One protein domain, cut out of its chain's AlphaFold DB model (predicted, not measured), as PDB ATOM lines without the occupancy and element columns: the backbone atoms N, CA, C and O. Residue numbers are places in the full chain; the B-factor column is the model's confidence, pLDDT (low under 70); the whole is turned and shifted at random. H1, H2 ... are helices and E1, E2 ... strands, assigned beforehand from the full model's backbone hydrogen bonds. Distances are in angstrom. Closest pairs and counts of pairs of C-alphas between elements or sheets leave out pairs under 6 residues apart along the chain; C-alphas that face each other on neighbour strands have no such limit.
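What this domain is: This is residues 23 to 152 of the 358 residues of the protein "HET domain-containing protein" of Fusarium coffeatum (UniProt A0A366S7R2). A strongly twisted sheet of five short strands has helix H1 over one face and the smaller H4 over the opposite face, while H3 lies off the sheet and a long loop, residues 53 to 89, reaches one end of the whole. The 130 printed residues include four named helices and five named strands, in the order E1, E2, E3, H1, E4, H2, H3, H4, E5. The sheet, E2, E1, E4, E3, E5, is mixed; the class is mixed, helices and strands, with under half of the residues in named elements. It is compact, radius of gyration of the C-alphas 14.7 A, spanning 43 by 35 by 26 A.

Where its parts are: E1, residues 23 to 25, begins at C-alpha 23 (99.142, 153.446, 164.711). E2 is residues 30 to 33 and E3 residues 48 to 52, 13.0 A long. H1 is residues 90 to 102, 18.2 A; E4 115 to 117; H2 119 to 122; H3 128 to 136; H4 138 to 144. E5, residues 147 to 151, ends at C-alpha 151 (115.953, 156.603, 169.894).

How they stand to each other: E1 and E2 form an antiparallel hairpin, N 25 and O 30 2.9 A apart. E1 is antiparallel to E4, N 24 to O 116 2.8 A. E3 is parallel to E4, N 117 to O 49 2.8 A, and to E5, N 52 to O 149 2.8 A. E3, H1 and E4 make a strand-helix-strand unit, parallel neighbours joined through a helix, its crossover right-handed. H1 is on the sheet at a height of 7.3 A; its closest C-alphas to E5 are Ala 100 and Ala 149, 5.6 A. H4 is on the opposite face, over E3, closest C-alphas Phe 142 and Ala 50, 6.0 A. H2 is on the sheet, height 6.4 A. H3 is not. In H1, H3 and H4 every O i to N i+4 pair is within hydrogen-bond range; H2 is too short for one.

The domain as a whole: The C-alphas farthest apart, Gly 63 and Arg 108, are 46.1 A apart. The printed part has no cut; links E2 to E3, E3 to H1 and H1 to E4 are long. No printed residue is under 70 in pLDDT.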
ATOM      1  N   LEU A  23      98.275 152.270 164.634       98.56
ATOM      2  CA  LEU A  23      99.142 153.446 164.711       98.56
ATOM      3  C   LEU A  23      98.776 154.295 165.930       98.56
ATOM      4  O   LEU A  23      97.595 154.561 166.175       98.56
ATOM      5  N   LEU A  24      99.782 154.776 166.661       98.81
ATOM      6  CA  LEU A  24      99.605 155.744 167.739       98.81
ATOM      7  C   LEU A  24      99.387 157.137 167.147       98.81
ATOM      8  O   LEU A  24     100.277 157.688 166.505       98.81
ATOM      9  N   HIS A  25      98.226 157.736 167.400       98.69
ATOM     10  CA  HIS A  25      97.999 159.154 167.144       98.69
ATOM     11  C   HIS A  25      98.532 159.978 168.322       98.69
ATOM     12  O   HIS A  25      97.991 159.909 169.430       98.69
ATOM     13  N   VAL A  26      99.584 160.755 168.073       98.38
ATOM     14  CA  VAL A  26     100.418 161.381 169.114       98.38
ATOM     15  C   VAL A  26      99.655 162.450 169.894       98.38
ATOM     16  O   VAL A  26      99.695 162.459 171.116       98.38
ATOM     17  N   GLU A  27      98.879 163.303 169.215       97.81
ATOM     18  CA  GLU A  27      98.138 164.399 169.869       97.81
ATOM     19  C   GLU A  27      97.091 163.895 170.876       97.81
ATOM     20  O   GLU A  27      96.783 164.583 171.844       97.81
ATOM     21  N   SER A  28      96.519 162.707 170.653       98.00
ATOM     22  CA  SER A  28      95.479 162.146 171.526       98.00
ATOM     23  C   SER A  28      95.965 160.987 172.392       98.00
ATOM     24  O   SER A  28      95.149 160.407 173.112       98.00
ATOM     25  N   TRP A  29      97.242 160.601 172.280       98.44
ATOM     26  CA  TRP A  29      97.811 159.413 172.926       98.44
ATOM     27  C   TRP A  29      96.928 158.170 172.763       98.44
ATOM     28  O   TRP A  29      96.680 157.422 173.702       98.44
ATOM     29  N   THR A  30      96.366 157.987 171.565       98.69
ATOM     30  CA  THR A  30      95.408 156.912 171.275       98.69
ATOM     31  C   THR A  30      95.937 156.039 170.152       98.69
ATOM     32  O   THR A  30      96.200 156.535 169.056       98.69
ATOM     33  N   SER A  31      96.078 154.741 170.410       98.50
ATOM     34  CA  SER A  31      96.410 153.764 169.375       98.50
ATOM     35  C   SER A  31      95.148 153.421 168.597       98.50
ATOM     36  O   SER A  31      94.176 152.943 169.180       98.50
ATOM     37  N   TYR A  32      95.121 153.669 167.292       98.12
ATOM     38  CA  TYR A  32      93.972 153.356 166.445       98.12
ATOM     39  C   TYR A  32      94.218 152.058 165.681       98.12
ATOM     40  O   TYR A  32      95.274 151.947 165.055       98.12
ATOM     41  N   PRO A  33      93.272 151.100 165.698       96.75
ATOM     42  CA  PRO A  33      93.350 149.948 164.819       96.75
ATOM     43  C   PRO A  33      93.187 150.384 163.365       96.75
ATOM     44  O   PRO A  33      92.554 151.403 163.063       96.75
ATOM     45  N   TRP A  34      93.777 149.594 162.481       96.19
ATOM     46  CA  TRP A  34      93.527 149.646 161.055       96.19
ATOM     47  C   TRP A  34      92.040 149.420 160.770       96.19
ATOM     48  O   TRP A  34      91.375 148.639 161.447       96.19
ATOM     49  N   LYS A  35      91.538 150.113 159.750       94.88
ATOM     50  CA  LYS A  35      90.213 149.913 159.158       94.88
ATOM     51  C   LYS A  35      90.318 149.795 157.645       94.88
ATOM     52  O   LYS A  35      91.306 150.274 157.065       94.88
ATOM     53  N   GLN A  36      89.279 149.248 157.013       92.31
ATOM     54  CA  GLN A  36      89.199 149.058 155.567       92.31
ATOM     55  C   GLN A  36      89.647 150.313 154.796       92.31
ATOM     56  O   GLN A  36      89.307 151.461 155.113       92.31
ATOM     57  N   GLY A  37      90.480 150.094 153.777       91.38
ATOM     58  CA  GLY A  37      91.106 151.172 153.011       91.38
ATOM     59  C   GLY A  37      92.295 151.839 153.712       91.38
ATOM     60  O   GLY A  37      92.636 152.968 153.358       91.38
ATOM     61  N   ASN A  38      92.940 151.165 154.671       95.12
ATOM     62  CA  ASN A  38      94.122 151.649 155.397       95.12
ATOM     63  C   ASN A  38      93.849 152.963 156.129       95.12
ATOM     64  O   ASN A  38      94.580 153.950 155.988       95.12
ATOM     65  N   ARG A  39      92.738 152.988 156.869       96.38
ATOM     66  CA  ARG A  39      92.298 154.160 157.622       96.38
ATOM     67  C   ARG A  39      92.649 154.036 159.096       96.38
ATOM     68  O   ARG A  39      92.392 153.010 159.712       96.38
ATOM     69  N   TYR A  40      93.139 155.130 159.670       97.19
ATOM     70  CA  TYR A  40      93.391 155.265 161.106       97.19
ATOM     71  C   TYR A  40      92.785 156.581 161.558       97.19
ATOM     72  O   TYR A  40      93.086 157.632 160.988       97.19
ATOM     73  N   ARG A  41      91.882 156.540 162.544       95.56
ATOM     74  CA  ARG A  41      91.125 157.730 162.974       95.56
ATOM     75  C   ARG A  41      90.436 158.447 161.792       95.56
ATOM     76  O   ARG A  41      90.447 159.669 161.694       95.56
ATOM     77  N   GLY A  42      89.910 157.678 160.835       94.44
ATOM     78  CA  GLY A  42      89.287 158.194 159.608       94.44
ATOM     79  C   GLY A  42      90.258 158.747 158.553       94.44
ATOM     80  O   GLY A  42      89.857 158.915 157.400       94.44
ATOM     81  N   VAL A  43      91.533 158.965 158.893       97.19
ATOM     82  CA  VAL A  43      92.559 159.443 157.960       97.19
ATOM     83  C   VAL A  43      92.949 158.309 157.020       97.19
ATOM     84  O   VAL A  43      93.349 157.240 157.472       97.19
ATOM     85  N   TYR A  44      92.817 158.539 155.715       97.06
ATOM     86  CA  TYR A  44      93.195 157.585 154.673       97.06
ATOM     87  C   TYR A  44      94.712 157.560 154.489       97.06
ATOM     88  O   TYR A  44      95.297 158.611 154.232       97.06
ATOM     89  N   LYS A  45      95.325 156.371 154.604       96.75
ATOM     90  CA  LYS A  45      96.759 156.130 154.370       96.75
ATOM     91  C   LYS A  45      97.660 157.215 154.997       96.75
ATOM     92  O   LYS A  45      98.404 157.885 154.276       96.75
ATOM     93  N   PRO A  46      97.571 157.453 156.320       97.50
ATOM     94  CA  PRO A  46      98.318 158.525 156.960       97.50
ATOM     95  C   PRO A  46      99.826 158.287 156.871       97.50
ATOM     96  O   PRO A  46     100.303 157.169 157.039       97.50
ATOM     97  N   LYS A  47     100.600 159.362 156.705       97.62
ATOM     98  CA  LYS A  47     102.042 159.304 156.962       97.62
ATOM     99  C   LYS A  47     102.288 158.992 158.437       97.62
ATOM    100  O   LYS A  47     101.635 159.579 159.304       97.62
ATOM    101  N   TYR A  48     103.259 158.128 158.701       98.31
ATOM    102  CA  TYR A  48     103.682 157.776 160.052       98.31
ATOM    103  C   TYR A  48     105.201 157.649 160.150       98.31
ATOM    104  O   TYR A  48     105.890 157.500 159.141       98.31
ATOM    105  N   VAL A  49     105.706 157.723 161.376       98.06
ATOM    106  CA  VAL A  49     107.108 157.469 161.735       98.06
ATOM    107  C   VAL A  49     107.193 156.118 162.426       98.06
ATOM    108  O   VAL A  49     106.346 155.834 163.265       98.06
ATOM    109  N   ALA A  50     108.199 155.305 162.121       97.88
ATOM    110  CA  ALA A  50     108.534 154.150 162.952       97.88
ATOM    111  C   ALA A  50     109.533 154.586 164.033       97.88
ATOM    112  O   ALA A  50     110.532 155.229 163.713       97.88
ATOM    113  N   LEU A  51     109.262 154.281 165.300       98.00
ATOM    114  CA  LEU A  51     110.193 154.522 166.402       98.00
ATOM    115  C   LEU A  51     110.960 153.231 166.709       98.00
ATOM    116  O   LEU A  51     110.360 152.221 167.069       98.00
ATOM    117  N   SER A  52     112.281 153.290 166.586       97.38
ATOM    118  CA  SER A  52     113.226 152.200 166.821       97.38
ATOM    119  C   SER A  52     113.939 152.411 168.160       97.38
ATOM    120  O   SER A  52     114.546 153.457 168.379       97.38
ATOM    121  N   TYR A  53     113.832 151.449 169.082       96.06
ATOM    122  CA  TYR A  53     114.304 151.568 170.470       96.06
ATOM    123  C   TYR A  53     114.354 150.191 171.158       96.06
ATOM    124  O   TYR A  53     113.795 149.214 170.667       96.06
ATOM    125  N   THR A  54     115.018 150.080 172.315       93.12
ATOM    126  CA  THR A  54     115.283 148.781 172.973       93.12
ATOM    127  C   THR A  54     114.598 148.600 174.327       93.12
ATOM    128  O   THR A  54     115.252 148.314 175.324       93.12
ATOM    129  N   TRP A  55     113.274 148.705 174.388       92.00
ATOM    130  CA  TRP A  55     112.529 148.590 175.652       92.00
ATOM    131  C   TRP A  55     112.459 147.167 176.230       92.00
ATOM    132  O   TRP A  55     112.510 146.985 177.445       92.00
ATOM    133  N   GLY A  56     112.350 146.139 175.379       89.81
ATOM    134  CA  GLY A  56     112.003 144.779 175.816       89.81
ATOM    135  C   GLY A  56     113.019 144.127 176.763       89.81
ATOM    136  O   GLY A  56     112.657 143.250 177.543       89.81
ATOM    137  N   ARG A  57     114.281 144.578 176.736       88.38
ATOM    138  CA  ARG A  57     115.360 144.123 177.637       88.38
ATOM    139  C   ARG A  57     115.162 144.573 179.083       88.38
ATOM    140  O   ARG A  57     115.687 143.938 179.991       88.38
ATOM    141  N   TRP A  58     114.402 145.644 179.267       92.50
ATOM    142  CA  TRP A  58     114.265 146.384 180.519       92.50
ATOM    143  C   TRP A  58     112.815 146.401 181.004       92.50
ATOM    144  O   TRP A  58     112.448 147.188 181.870       92.50
ATOM    145  N   ARG A  59     111.968 145.532 180.433       93.56
ATOM    146  CA  ARG A  59     110.587 145.340 180.874       93.56
ATOM    147  C   ARG A  59     110.579 144.875 182.331       93.56
ATOM    148  O   ARG A  59     111.112 143.810 182.648       93.56
ATOM    149  N   LEU A  60     109.906 145.628 183.194       94.75
ATOM    150  CA  LEU A  60     109.683 145.236 184.581       94.75
ATOM    151  C   LEU A  60     108.687 144.073 184.649       94.75
ATOM    152  O   LEU A  60     107.638 144.078 183.997       94.75
ATOM    153  N   LYS A  61     109.018 143.074 185.471       92.50
ATOM    154  CA  LYS A  61     108.118 141.963 185.797       92.50
ATOM    155  C   LYS A  61     107.008 142.432 186.743       92.50
ATOM    156  O   LYS A  61     107.096 143.488 187.373       92.50
ATOM    157  N   GLU A  62     105.946 141.643 186.831       89.88
ATOM    158  CA  GLU A  62     104.906 141.841 187.841       89.88
ATOM    159  C   GLU A  62     105.503 141.749 189.257       89.88
ATOM    160  O   GLU A  62     106.450 140.993 189.479       89.88
ATOM    161  N   GLY A  63     105.023 142.581 190.186       91.00
ATOM    162  CA  GLY A  63     105.558 142.674 191.551       91.00
ATOM    163  C   GLY A  63     106.857 143.477 191.714       91.00
ATOM    164  O   GLY A  63     107.288 143.720 192.837       91.00
ATOM    165  N   VAL A  64     107.511 143.905 190.626       93.88
ATOM    166  CA  VAL A  64     108.792 144.635 190.689       93.88
ATOM    167  C   VAL A  64     108.575 146.134 190.487       93.88
ATOM    168  O   VAL A  64     107.980 146.532 189.486       93.88
ATOM    169  N   GLN A  65     109.092 146.965 191.401       92.56
ATOM    170  CA  GLN A  65     109.023 148.437 191.335       92.56
ATOM    171  C   GLN A  65     107.608 148.955 190.996       92.56
ATOM    172  O   GLN A  65     107.439 149.708 190.043       92.56
ATOM    173  N   GLU A  66     106.563 148.493 191.691       92.75
ATOM    174  CA  GLU A  66     105.148 148.714 191.314       92.75
ATOM    175  C   GLU A  66     104.720 150.183 191.195       92.75
ATOM    176  O   GLU A  66     103.773 150.475 190.471       92.75
ATOM    177  N   SER A  67     105.439 151.104 191.841       93.62
ATOM    178  CA  SER A  67     105.216 152.550 191.738       93.62
ATOM    179  C   SER A  67     105.616 153.149 190.388       93.62
ATOM    180  O   SER A  67     105.199 154.260 190.076       93.62
ATOM    181  N   VAL A  68     106.437 152.456 189.595       94.44
ATOM    182  CA  VAL A  68     106.795 152.897 188.243       94.44
ATOM    183  C   VAL A  68     105.561 152.781 187.362       94.44
ATOM    184  O   VAL A  68     104.984 151.699 187.248       94.44
ATOM    185  N   GLU A  69     105.165 153.873 186.719       95.00
ATOM    186  CA  GLU A  69     104.030 153.885 185.800       95.00
ATOM    187  C   GLU A  69     104.427 153.393 184.399       95.00
ATOM    188  O   GLU A  69     105.585 153.452 183.986       95.00
ATOM    189  N   ALA A  70     103.449 152.874 183.655       95.44
ATOM    190  CA  ALA A  70     103.608 152.598 182.230       95.44
ATOM    191  C   ALA A  70     103.252 153.844 181.407       95.44
ATOM    192  O   ALA A  70     102.524 154.724 181.864       95.44
ATOM    193  N   LEU A  71     103.689 153.875 180.148       96.38
ATOM    194  CA  LEU A  71     103.238 154.888 179.201       96.38
ATOM    195  C   LEU A  71     101.706 154.826 179.039       96.38
ATOM    196  O   LEU A  71     101.150 153.788 178.675       96.38
ATOM    197  N   ASN A  72     101.023 155.943 179.288       96.44
ATOM    198  CA  ASN A  72      99.564 156.014 179.218       96.44
ATOM    199  C   ASN A  72      99.074 156.123 177.763       96.44
ATOM    200  O   ASN A  72      99.019 157.213 177.191       96.44
ATOM    201  N   ILE A  73      98.714 154.984 177.166       97.75
ATOM    202  CA  ILE A  73      98.171 154.898 175.805       97.75
ATOM    203  C   ILE A  73      96.714 154.445 175.860       97.75
ATOM    204  O   ILE A  73      96.373 153.425 176.450       97.75
ATOM    205  N   ARG A  74      95.842 155.189 175.181       98.00
ATOM    206  CA  ARG A  74      94.409 154.899 175.083       98.00
ATOM    207  C   ARG A  74      94.110 153.922 173.952       98.00
ATOM    208  O   ARG A  74      94.814 153.883 172.938       98.00
ATOM    209  N   ASN A  75      92.974 153.238 174.088       97.25
ATOM    210  CA  ASN A  75      92.401 152.332 173.088       97.25
ATOM    211  C   ASN A  75      93.262 151.090 172.789       97.25
ATOM    212  O   ASN A  75      93.147 150.517 171.712       97.25
ATOM    213  N   VAL A  76      94.111 150.661 173.722       95.88
ATOM    214  CA  VAL A  76      94.814 149.369 173.667       95.88
ATOM    215  C   VAL A  76      94.129 148.370 174.613       95.88
ATOM    216  O   VAL A  76      93.875 148.736 175.759       95.88
ATOM    217  N   PRO A  77      93.766 147.156 174.158       93.44
ATOM    218  CA  PRO A  77      93.123 146.155 175.013       93.44
ATOM    219  C   PRO A  77      94.099 145.402 175.930       93.44
ATOM    220  O   PRO A  77      93.647 144.733 176.853       93.44
ATOM    221  N   TRP A  78      95.410 145.524 175.701       95.56
ATOM    222  CA  TRP A  78      96.459 144.892 176.503       95.56
ATOM    223  C   TRP A  78      97.085 145.850 177.516       95.56
ATOM    224  O   TRP A  78      97.044 147.079 177.374       95.56
ATOM    225  N   LYS A  79      97.762 145.280 178.514       94.50
ATOM    226  CA  LYS A  79      98.566 146.052 179.467       94.50
ATOM    227  C   LYS A  79      99.841 146.584 178.809       94.50
ATOM    228  O   LYS A  79     100.687 145.816 178.343       94.50
ATOM    229  N   ILE A  80     100.036 147.905 178.835       96.19
ATOM    230  CA  ILE A  80     101.299 148.512 178.393       96.19
ATOM    231  C   ILE A  80     102.430 148.086 179.347       96.19
ATOM    232  O   ILE A  80     102.307 148.261 180.565       96.19
ATOM    233  N   PRO A  81     103.537 147.524 178.834       95.00
ATOM    234  CA  PRO A  81     104.664 147.133 179.667       95.00
ATOM    235  C   PRO A  81     105.310 148.326 180.377       95.00
ATOM    236  O   PRO A  81     105.529 149.380 179.782       95.00
ATOM    237  N   ARG A  82     105.678 148.122 181.643       95.81
ATOM    238  CA  ARG A  82     106.505 149.059 182.411       95.81
ATOM    239  C   ARG A  82     107.976 148.818 182.106       95.81
ATOM    240  O   ARG A  82     108.374 147.668 181.905       95.81
ATOM    241  N   VAL A  83     108.772 149.879 182.099       95.25
ATOM    242  CA  VAL A  83     110.211 149.830 181.817       95.25
ATOM    243  C   VAL A  83     110.979 150.290 183.051       95.25
ATOM    244  O   VAL A  83     110.496 151.147 183.784       95.25
ATOM    245  N   ASP A  84     112.133 149.679 183.307       95.81
ATOM    246  CA  ASP A  84     113.007 150.063 184.412       95.81
ATOM    247  C   ASP A  84     113.507 151.512 184.230       95.81
ATOM    248  O   ASP A  84     114.187 151.788 183.233       95.81
ATOM    249  N   PRO A  85     113.209 152.434 185.167       95.31
ATOM    250  CA  PRO A  85     113.609 153.835 185.058       95.31
ATOM    251  C   PRO A  85     115.126 154.044 185.115       95.31
ATOM    252  O   PRO A  85     115.588 155.129 184.783       95.31
ATOM    253  N   GLN A  86     115.917 153.029 185.491       93.75
ATOM    254  CA  GLN A  86     117.376 153.086 185.346       93.75
ATOM    255  C   GLN A  86     117.829 153.129 183.880       93.75
ATOM    256  O   GLN A  86     118.956 153.537 183.610       93.75
ATOM    257  N   HIS A  87     116.987 152.684 182.940       93.50
ATOM    258  CA  HIS A  87     117.291 152.727 181.512       93.50
ATOM    259  C   HIS A  87     116.682 153.953 180.829       93.50
ATOM    260  O   HIS A  87     117.404 154.668 180.139       93.50
ATOM    261  N   PHE A  88     115.380 154.179 181.015       95.69
ATOM    262  CA  PHE A  88     114.708 155.429 180.660       95.69
ATOM    263  C   PHE A  88     113.385 155.571 181.413       95.69
ATOM    264  O   PHE A  88     112.715 154.591 181.748       95.69
ATOM    265  N   THR A  89     112.983 156.813 181.634       95.88
ATOM    266  CA  THR A  89     111.726 157.200 182.277       95.88
ATOM    267  C   THR A  89     110.566 157.283 181.280       95.88
ATOM    268  O   THR A  89     110.752 157.353 180.062       95.88
ATOM    269  N   VAL A  90     109.330 157.307 181.791       95.69
ATOM    270  CA  VAL A  90     108.134 157.531 180.958       95.69
ATOM    271  C   VAL A  90     108.189 158.894 180.265       95.69
ATOM    272  O   VAL A  90     107.817 158.979 179.097       95.69
ATOM    273  N   ASP A  91     108.701 159.925 180.936       96.62
ATOM    274  CA  ASP A  91     108.813 161.277 180.381       96.62
ATOM    275  C   ASP A  91     109.807 161.330 179.215       96.62
ATOM    276  O   ASP A  91     109.496 161.875 178.156       96.62
ATOM    277  N   GLU A  92     110.978 160.704 179.357       97.50
ATOM    278  CA  GLU A  92     111.944 160.567 178.258       97.50
ATOM    279  C   GLU A  92     111.325 159.825 177.068       97.50
ATOM    280  O   GLU A  92     111.457 160.258 175.921       97.50
ATOM    281  N   PHE A  93     110.558 158.766 177.334       97.69
ATOM    282  CA  PHE A  93     109.871 158.024 176.283       97.69
ATOM    283  C   PHE A  93     108.781 158.856 175.590       97.69
ATOM    284  O   PHE A  93     108.655 158.828 174.362       97.69
ATOM    285  N   GLN A  94     108.019 159.650 176.346       98.00
ATOM    286  CA  GLN A  94     107.039 160.578 175.784       98.00
ATOM    287  C   GLN A  94     107.706 161.636 174.904       98.00
ATOM    288  O   GLN A  94     107.251 161.874 173.781       98.00
ATOM    289  N   ASN A  95     108.802 162.226 175.382       98.06
ATOM    290  CA  ASN A  95     109.572 163.222 174.647       98.06
ATOM    291  C   ASN A  95     110.111 162.651 173.335       98.06
ATOM    292  O   ASN A  95     109.961 163.287 172.293       98.06
ATOM    293  N   ALA A  96     110.639 161.425 173.350       98.31
ATOM    294  CA  ALA A  96     111.102 160.747 172.146       98.31
ATOM    295  C   ALA A  96     109.975 160.513 171.127       98.31
ATOM    296  O   ALA A  96     110.158 160.784 169.943       98.31
ATOM    297  N   ILE A  97     108.787 160.077 171.564       98.69
ATOM    298  CA  ILE A  97     107.618 159.892 170.681       98.69
ATOM    299  C   ILE A  97     107.178 161.227 170.066       98.69
ATOM    300  O   ILE A  97     106.902 161.305 168.864       98.69
ATOM    301  N   ILE A  98     107.119 162.286 170.876       98.56
ATOM    302  CA  ILE A  98     106.736 163.629 170.427       98.56
ATOM    303  C   ILE A  98     107.764 164.175 169.431       98.56
ATOM    304  O   ILE A  98     107.380 164.673 168.372       98.56
ATOM    305  N   ALA A  99     109.056 164.059 169.734       97.94
ATOM    306  CA  ALA A  99     110.136 164.498 168.861       97.94
ATOM    307  C   ALA A  99     110.153 163.714 167.544       97.94
ATOM    308  O   ALA A  99     110.172 164.313 166.467       97.94
ATOM    309  N   ALA A 100     110.026 162.386 167.618       97.94
ATOM    310  CA  ALA A 100     109.915 161.516 166.454       97.94
ATOM    311  C   ALA A 100     108.771 161.953 165.537       97.94
ATOM    312  O   ALA A 100     108.954 161.989 164.324       97.94
ATOM    313  N   ALA A 101     107.618 162.337 166.091       98.12
ATOM    314  CA  ALA A 101     106.471 162.819 165.328       98.12
ATOM    315  C   ALA A 101     106.663 164.235 164.765       98.12
ATOM    316  O   ALA A 101     106.330 164.485 163.605       98.12
ATOM    317  N   ASN A 102     107.218 165.155 165.556       97.44
ATOM    318  CA  ASN A 102     107.463 166.536 165.142       97.44
ATOM    319  C   ASN A 102     108.504 166.631 164.021       97.44
ATOM    320  O   ASN A 102     108.316 167.438 163.112       97.44
ATOM    321  N   GLY A 103     109.529 165.774 164.047       94.75
ATOM    322  CA  GLY A 103     110.653 165.855 163.118       94.75
ATOM    323  C   GLY A 103     111.476 167.122 163.340       94.75
ATOM    324  O   GLY A 103     111.445 167.705 164.424       94.75
ATOM    325  N   ASP A 104     112.200 167.554 162.310       92.75
ATOM    326  CA  ASP A 104     112.979 168.786 162.356       92.75
ATOM    327  C   ASP A 104     112.299 169.881 161.535       92.75
ATOM    328  O   ASP A 104     112.046 169.724 160.345       92.75
ATOM    329  N   SER A 105     112.004 171.017 162.168       86.19
ATOM    330  CA  SER A 105     111.331 172.132 161.484       86.19
ATOM    331  C   SER A 105     112.202 172.836 160.431       86.19
ATOM    332  O   SER A 105     111.653 173.507 159.556       86.19
ATOM    333  N   GLY A 106     113.530 172.689 160.509       84.94
ATOM    334  CA  GLY A 106     114.486 173.240 159.547       84.94
ATOM    335  C   GLY A 106     114.703 172.342 158.326       84.94
ATOM    336  O   GLY A 106     114.981 172.850 157.240       84.94
ATOM    337  N   ASP A 107     114.507 171.030 158.469       84.75
ATOM    338  CA  ASP A 107     114.678 170.052 157.399       84.75
ATOM    339  C   ASP A 107     113.336 169.623 156.777       84.75
ATOM    340  O   ASP A 107     112.535 168.882 157.350       84.75
ATOM    341  N   ARG A 108     113.113 170.016 155.516       83.38
ATOM    342  CA  ARG A 108     111.917 169.626 154.744       83.38
ATOM    343  C   ARG A 108     111.781 168.111 154.551       83.38
ATOM    344  O   ARG A 108     110.676 167.650 154.261       83.38
ATOM    345  N   LYS A 109     112.866 167.342 154.693       84.75
ATOM    346  CA  LYS A 109     112.848 165.872 154.653       84.75
ATOM    347  C   LYS A 109     112.289 165.262 155.942       84.75
ATOM    348  O   LYS A 109     111.895 164.099 155.932       84.75
ATOM    349  N   GLN A 110     112.169 166.047 157.014       88.75
ATOM    350  CA  GLN A 110     111.707 165.614 158.333       88.75
ATOM    351  C   GLN A 110     110.377 166.281 158.738       88.75
ATOM    352  O   GLN A 110     110.273 166.831 159.834       88.75
ATOM    353  N   PRO A 111     109.315 166.228 157.905       94.12
ATOM    354  CA  PRO A 111     108.080 166.946 158.190       94.12
ATOM    355  C   PRO A 111     107.365 166.378 159.419       94.12
ATOM    356  O   PRO A 111     107.407 165.173 159.688       94.12
ATOM    357  N   LYS A 112     106.607 167.226 160.111       96.88
ATOM    358  CA  LYS A 112     105.723 166.782 161.189       96.88
ATOM    359  C   LYS A 112     104.689 165.769 160.688       96.88
ATOM    360  O   LYS A 112     104.013 165.995 159.683       96.88
ATOM    361  N   VAL A 113     104.525 164.675 161.427       97.31
ATOM    362  CA  VAL A 113     103.463 163.676 161.247       97.31
ATOM    363  C   VAL A 113     102.598 163.589 162.504       97.31
ATOM    364  O   VAL A 113     102.973 164.067 163.571       97.31
ATOM    365  N   LYS A 114     101.421 162.968 162.383       98.19
ATOM    366  CA  LYS A 114     100.497 162.764 163.514       98.19
ATOM    367  C   LYS A 114     100.506 161.346 164.069       98.19
ATOM    368  O   LYS A 114      99.960 161.118 165.147       98.19
ATOM    369  N   PHE A 115     101.081 160.411 163.319       98.75
ATOM    370  CA  PHE A 115     101.051 158.992 163.630       98.75
ATOM    371  C   PHE A 115     102.461 158.449 163.820       98.75
ATOM    372  O   PHE A 115     103.367 158.768 163.050       98.75
ATOM    373  N   VAL A 116     102.623 157.610 164.835       98.69
ATOM    374  CA  VAL A 116     103.852 156.873 165.119       98.69
ATOM    375  C   VAL A 116     103.503 155.395 165.239       98.69
ATOM    376  O   VAL A 116     102.483 155.031 165.823       98.69
ATOM    377  N   TRP A 117     104.347 154.545 164.674       98.56
ATOM    378  CA  TRP A 117     104.362 153.121 164.948       98.56
ATOM    379  C   TRP A 117     105.469 152.822 165.960       98.56
ATOM    380  O   TRP A 117     106.604 153.262 165.785       98.56
ATOM    381  N   LEU A 118     105.124 152.107 167.026       97.56
ATOM    382  CA  LEU A 118     106.050 151.651 168.060       97.56
ATOM    383  C   LEU A 118     105.491 150.401 168.742       97.56
ATOM    384  O   LEU A 118     104.273 150.298 168.928       97.56
ATOM    385  N   ASP A 119     106.377 149.499 169.156       95.31
ATOM    386  CA  ASP A 119     106.030 148.168 169.664       95.31
ATOM    387  C   ASP A 119     104.940 148.183 170.739       95.31
ATOM    388  O   ASP A 119     103.894 147.558 170.580       95.31
ATOM    389  N   VAL A 120     105.155 148.922 171.833       95.94
ATOM    390  CA  VAL A 120     104.269 148.858 173.010       95.94
ATOM    391  C   VAL A 120     102.860 149.382 172.726       95.94
ATOM    392  O   VAL A 120     101.909 148.968 173.385       95.94
ATOM    393  N   ALA A 121     102.719 150.283 171.748       97.44
ATOM    394  CA  ALA A 121     101.452 150.921 171.399       97.44
ATOM    395  C   ALA A 121     100.736 150.241 170.227       97.44
ATOM    396  O   ALA A 121      99.524 150.419 170.067       97.44
ATOM    397  N   CYS A 122     101.477 149.538 169.367       97.69
ATOM    398  CA  CYS A 122     100.966 149.053 168.085       97.69
ATOM    399  C   CYS A 122     100.945 147.528 167.960       97.69
ATOM    400  O   CYS A 122     100.219 147.021 167.110       97.69
ATOM    401  N   ILE A 123     101.676 146.819 168.819       95.56
ATOM    402  CA  ILE A 123     101.711 145.360 168.880       95.56
ATOM    403  C   ILE A 123     101.085 144.922 170.202       95.56
ATOM    404  O   ILE A 123     101.481 145.417 171.261       95.56
ATOM    405  N   ASP A 124     100.147 143.979 170.136       94.19
ATOM    406  CA  ASP A 124      99.630 143.322 171.332       94.19
ATOM    407  C   ASP A 124     100.770 142.572 172.034       94.19
ATOM    408  O   ASP A 124     101.430 141.722 171.442       94.19
ATOM    409  N   GLN A 125     101.073 142.948 173.276       90.69
ATOM    410  CA  GLN A 125     102.203 142.382 174.021       90.69
ATOM    411  C   GLN A 125     101.832 141.132 174.827       90.69
ATOM    412  O   GLN A 125     102.724 140.549 175.458       90.69
ATOM    413  N   GLU A 126     100.552 140.758 174.838       91.88
ATOM    414  CA  GLU A 126      99.983 139.659 175.622       91.88
ATOM    415  C   GLU A 126      99.525 138.499 174.721       91.88
ATOM    416  O   GLU A 126      99.682 137.342 175.112       91.88
ATOM    417  N   ASP A 127      99.060 138.785 173.502       92.00
ATOM    418  CA  ASP A 127      98.740 137.777 172.482       92.00
ATOM    419  C   ASP A 127      99.976 137.427 171.628       92.00
ATOM    420  O   ASP A 127     100.404 138.199 170.766       92.00
ATOM    421  N   GLU A 128     100.575 136.253 171.862       88.75
ATOM    422  CA  GLU A 128     101.785 135.831 171.144       88.75
ATOM    423  C   GLU A 128     101.546 135.569 169.645       88.75
ATOM    424  O   GLU A 128     102.484 135.745 168.867       88.75
ATOM    425  N   ASP A 129     100.338 135.200 169.209       87.88
ATOM    426  CA  ASP A 129     100.053 134.947 167.791       87.88
ATOM    427  C   ASP A 129      99.957 136.269 167.022       87.88
ATOM    428  O   ASP A 129     100.643 136.453 166.011       87.88
ATOM    429  N   ILE A 130      99.199 137.239 167.548       88.00
ATOM    430  CA  ILE A 130      99.114 138.596 166.981       88.00
ATOM    431  C   ILE A 130     100.486 139.270 167.013       88.00
ATOM    432  O   ILE A 130     100.900 139.905 166.037       88.00
ATOM    433  N   LYS A 131     101.219 139.115 168.116       89.81
ATOM    434  CA  LYS A 131     102.572 139.643 168.263       89.81
ATOM    435  C   LYS A 131     103.524 139.066 167.231       89.81
ATOM    436  O   LYS A 131     104.224 139.829 166.570       89.81
ATOM    437  N   HIS A 132     103.572 137.743 167.074       86.44
ATOM    438  CA  HIS A 132     104.439 137.118 166.080       86.44
ATOM    439  C   HIS A 132     104.037 137.510 164.654       86.44
ATOM    440  O   HIS A 132     104.926 137.769 163.840       86.44
ATOM    441  N   ALA A 133     102.737 137.616 164.360       87.31
ATOM    442  CA  ALA A 133     102.252 138.092 163.068       87.31
ATOM    443  C   ALA A 133     102.732 139.525 162.779       87.31
ATOM    444  O   ALA A 133     103.319 139.771 161.727       87.31
ATOM    445  N   GLU A 134     102.595 140.462 163.723       89.88
ATOM    446  CA  GLU A 134     103.035 141.850 163.522       89.88
ATOM    447  C   GLU A 134     104.567 141.981 163.476       89.88
ATOM    448  O   GLU A 134     105.100 142.694 162.626       89.88
ATOM    449  N   VAL A 135     105.296 141.228 164.308       87.75
ATOM    450  CA  VAL A 135     106.770 141.167 164.268       87.75
ATOM    451  C   VAL A 135     107.264 140.608 162.932       87.75
ATOM    452  O   VAL A 135     108.257 141.090 162.391       87.75
ATOM    453  N   SER A 136     106.560 139.637 162.340       84.94
ATOM    454  CA  SER A 136     106.891 139.121 161.003       84.94
ATOM    455  C   SER A 136     106.704 140.154 159.884       84.94
ATOM    456  O   SER A 136     107.241 139.986 158.790       84.94
ATOM    457  N   ARG A 137     105.970 141.237 160.168       89.38
ATOM    458  CA  ARG A 137     105.673 142.341 159.249       89.38
ATOM    459  C   ARG A 137     106.531 143.580 159.513       89.38
ATOM    460  O   ARG A 137     106.371 144.567 158.795       89.38
ATOM    461  N   GLN A 138     107.460 143.539 160.478       88.38
ATOM    462  CA  GLN A 138     108.343 144.671 160.796       88.38
ATOM    463  C   GLN A 138     109.071 145.192 159.558       88.38
ATOM    464  O   GLN A 138     109.109 146.403 159.362       88.38
ATOM    465  N   PHE A 139     109.560 144.305 158.683       86.69
ATOM    466  CA  PHE A 139     110.171 144.725 157.420       86.69
ATOM    467  C   PHE A 139     109.269 145.683 156.628       86.69
ATOM    468  O   PHE A 139     109.653 146.811 156.321       86.69
ATOM    469  N   THR A 140     108.034 145.261 156.361       89.81
ATOM    470  CA  THR A 140     107.050 146.037 155.601       89.81
ATOM    471  C   THR A 140     106.661 147.334 156.308       89.81
ATOM    472  O   THR A 140     106.485 148.361 155.655       89.81
ATOM    473  N   ILE A 141     106.553 147.306 157.638       93.88
ATOM    474  CA  ILE A 141     106.175 148.464 158.452       93.88
ATOM    475  C   ILE A 141     107.280 149.528 158.444       93.88
ATOM    476  O   ILE A 141     107.014 150.693 158.163       93.88
ATOM    477  N   PHE A 142     108.533 149.150 158.694       93.56
ATOM    478  CA  PHE A 142     109.647 150.100 158.648       93.56
ATOM    479  C   PHE A 142     109.861 150.648 157.231       93.56
ATOM    480  O   PHE A 142     110.050 151.851 157.061       93.56
ATOM    481  N   ASN A 143     109.727 149.800 156.206       91.19
ATOM    482  CA  ASN A 143     109.829 150.223 154.808       91.19
ATOM    483  C   ASN A 143     108.696 151.183 154.390       91.19
ATOM    484  O   ASN A 143     108.895 152.062 153.558       91.19
ATOM    485  N   GLY A 144     107.498 151.028 154.962       93.44
ATOM    486  CA  GLY A 144     106.344 151.891 154.696       93.44
ATOM    487  C   GLY A 144     106.325 153.206 155.485       93.44
ATOM    488  O   GLY A 144     105.462 154.053 155.227       93.44
ATOM    489  N   ALA A 145     107.224 153.386 156.453       95.88
ATOM    490  CA  ALA A 145     107.285 154.587 157.276       95.88
ATOM    491  C   ALA A 145     107.876 155.778 156.501       95.88
ATOM    492  O   ALA A 145     108.786 155.638 155.690       95.88
ATOM    493  N   GLN A 146     107.402 156.992 156.800       95.44
ATOM    494  CA  GLN A 146     107.953 158.234 156.236       95.44
ATOM    495  C   GLN A 146     109.413 158.457 156.660       95.44
ATOM    496  O   GLN A 146     110.168 159.098 155.931       95.44
ATOM    497  N   ARG A 147     109.757 157.989 157.862       95.19
ATOM    498  CA  ARG A 147     111.103 157.951 158.436       95.19
ATOM    499  C   ARG A 147     111.151 156.951 159.588       95.19
ATOM    500  O   ARG A 147     110.108 156.621 160.164       95.19
ATOM    501  N   CYS A 148     112.359 156.557 159.958       96.81
ATOM    502  CA  CYS A 148     112.640 155.831 161.190       96.81
ATOM    503  C   CYS A 148     113.328 156.767 162.188       96.81
ATOM    504  O   CYS A 148     114.372 157.336 161.887       96.81
ATOM    505  N   ALA A 149     112.747 156.949 163.368       97.62
ATOM    506  CA  ALA A 149     113.403 157.642 164.467       97.62
ATOM    507  C   ALA A 149     114.104 156.604 165.348       97.62
ATOM    508  O   ALA A 149     113.445 155.796 165.998       97.62
ATOM    509  N   ILE A 150     115.431 156.618 165.352       97.88
ATOM    510  CA  ILE A 150     116.273 155.772 166.193       97.88
ATOM    511  C   ILE A 150     116.475 156.492 167.516       97.88
ATOM    512  O   ILE A 150     117.190 157.488 167.575       97.88
ATOM    513  N   TRP A 151     115.840 156.005 168.574       98.19
ATOM    514  CA  TRP A 151     115.953 156.603 169.894       98.19
ATOM    515  C   TRP A 151     117.016 155.897 170.733       98.19
ATOM    516  O   TRP A 151     116.859 154.744 171.143       98.19
ATOM    517  N   LEU A 152     118.101 156.625 170.987       97.56
ATOM    518  CA  LEU A 152     119.241 156.207 171.792       97.56
ATOM    519  C   LEU A 152     118.961 156.529 173.259       97.56
ATOM    520  O   LEU A 152     119.421 157.531 173.809       97.56
TER     521      LEU A 152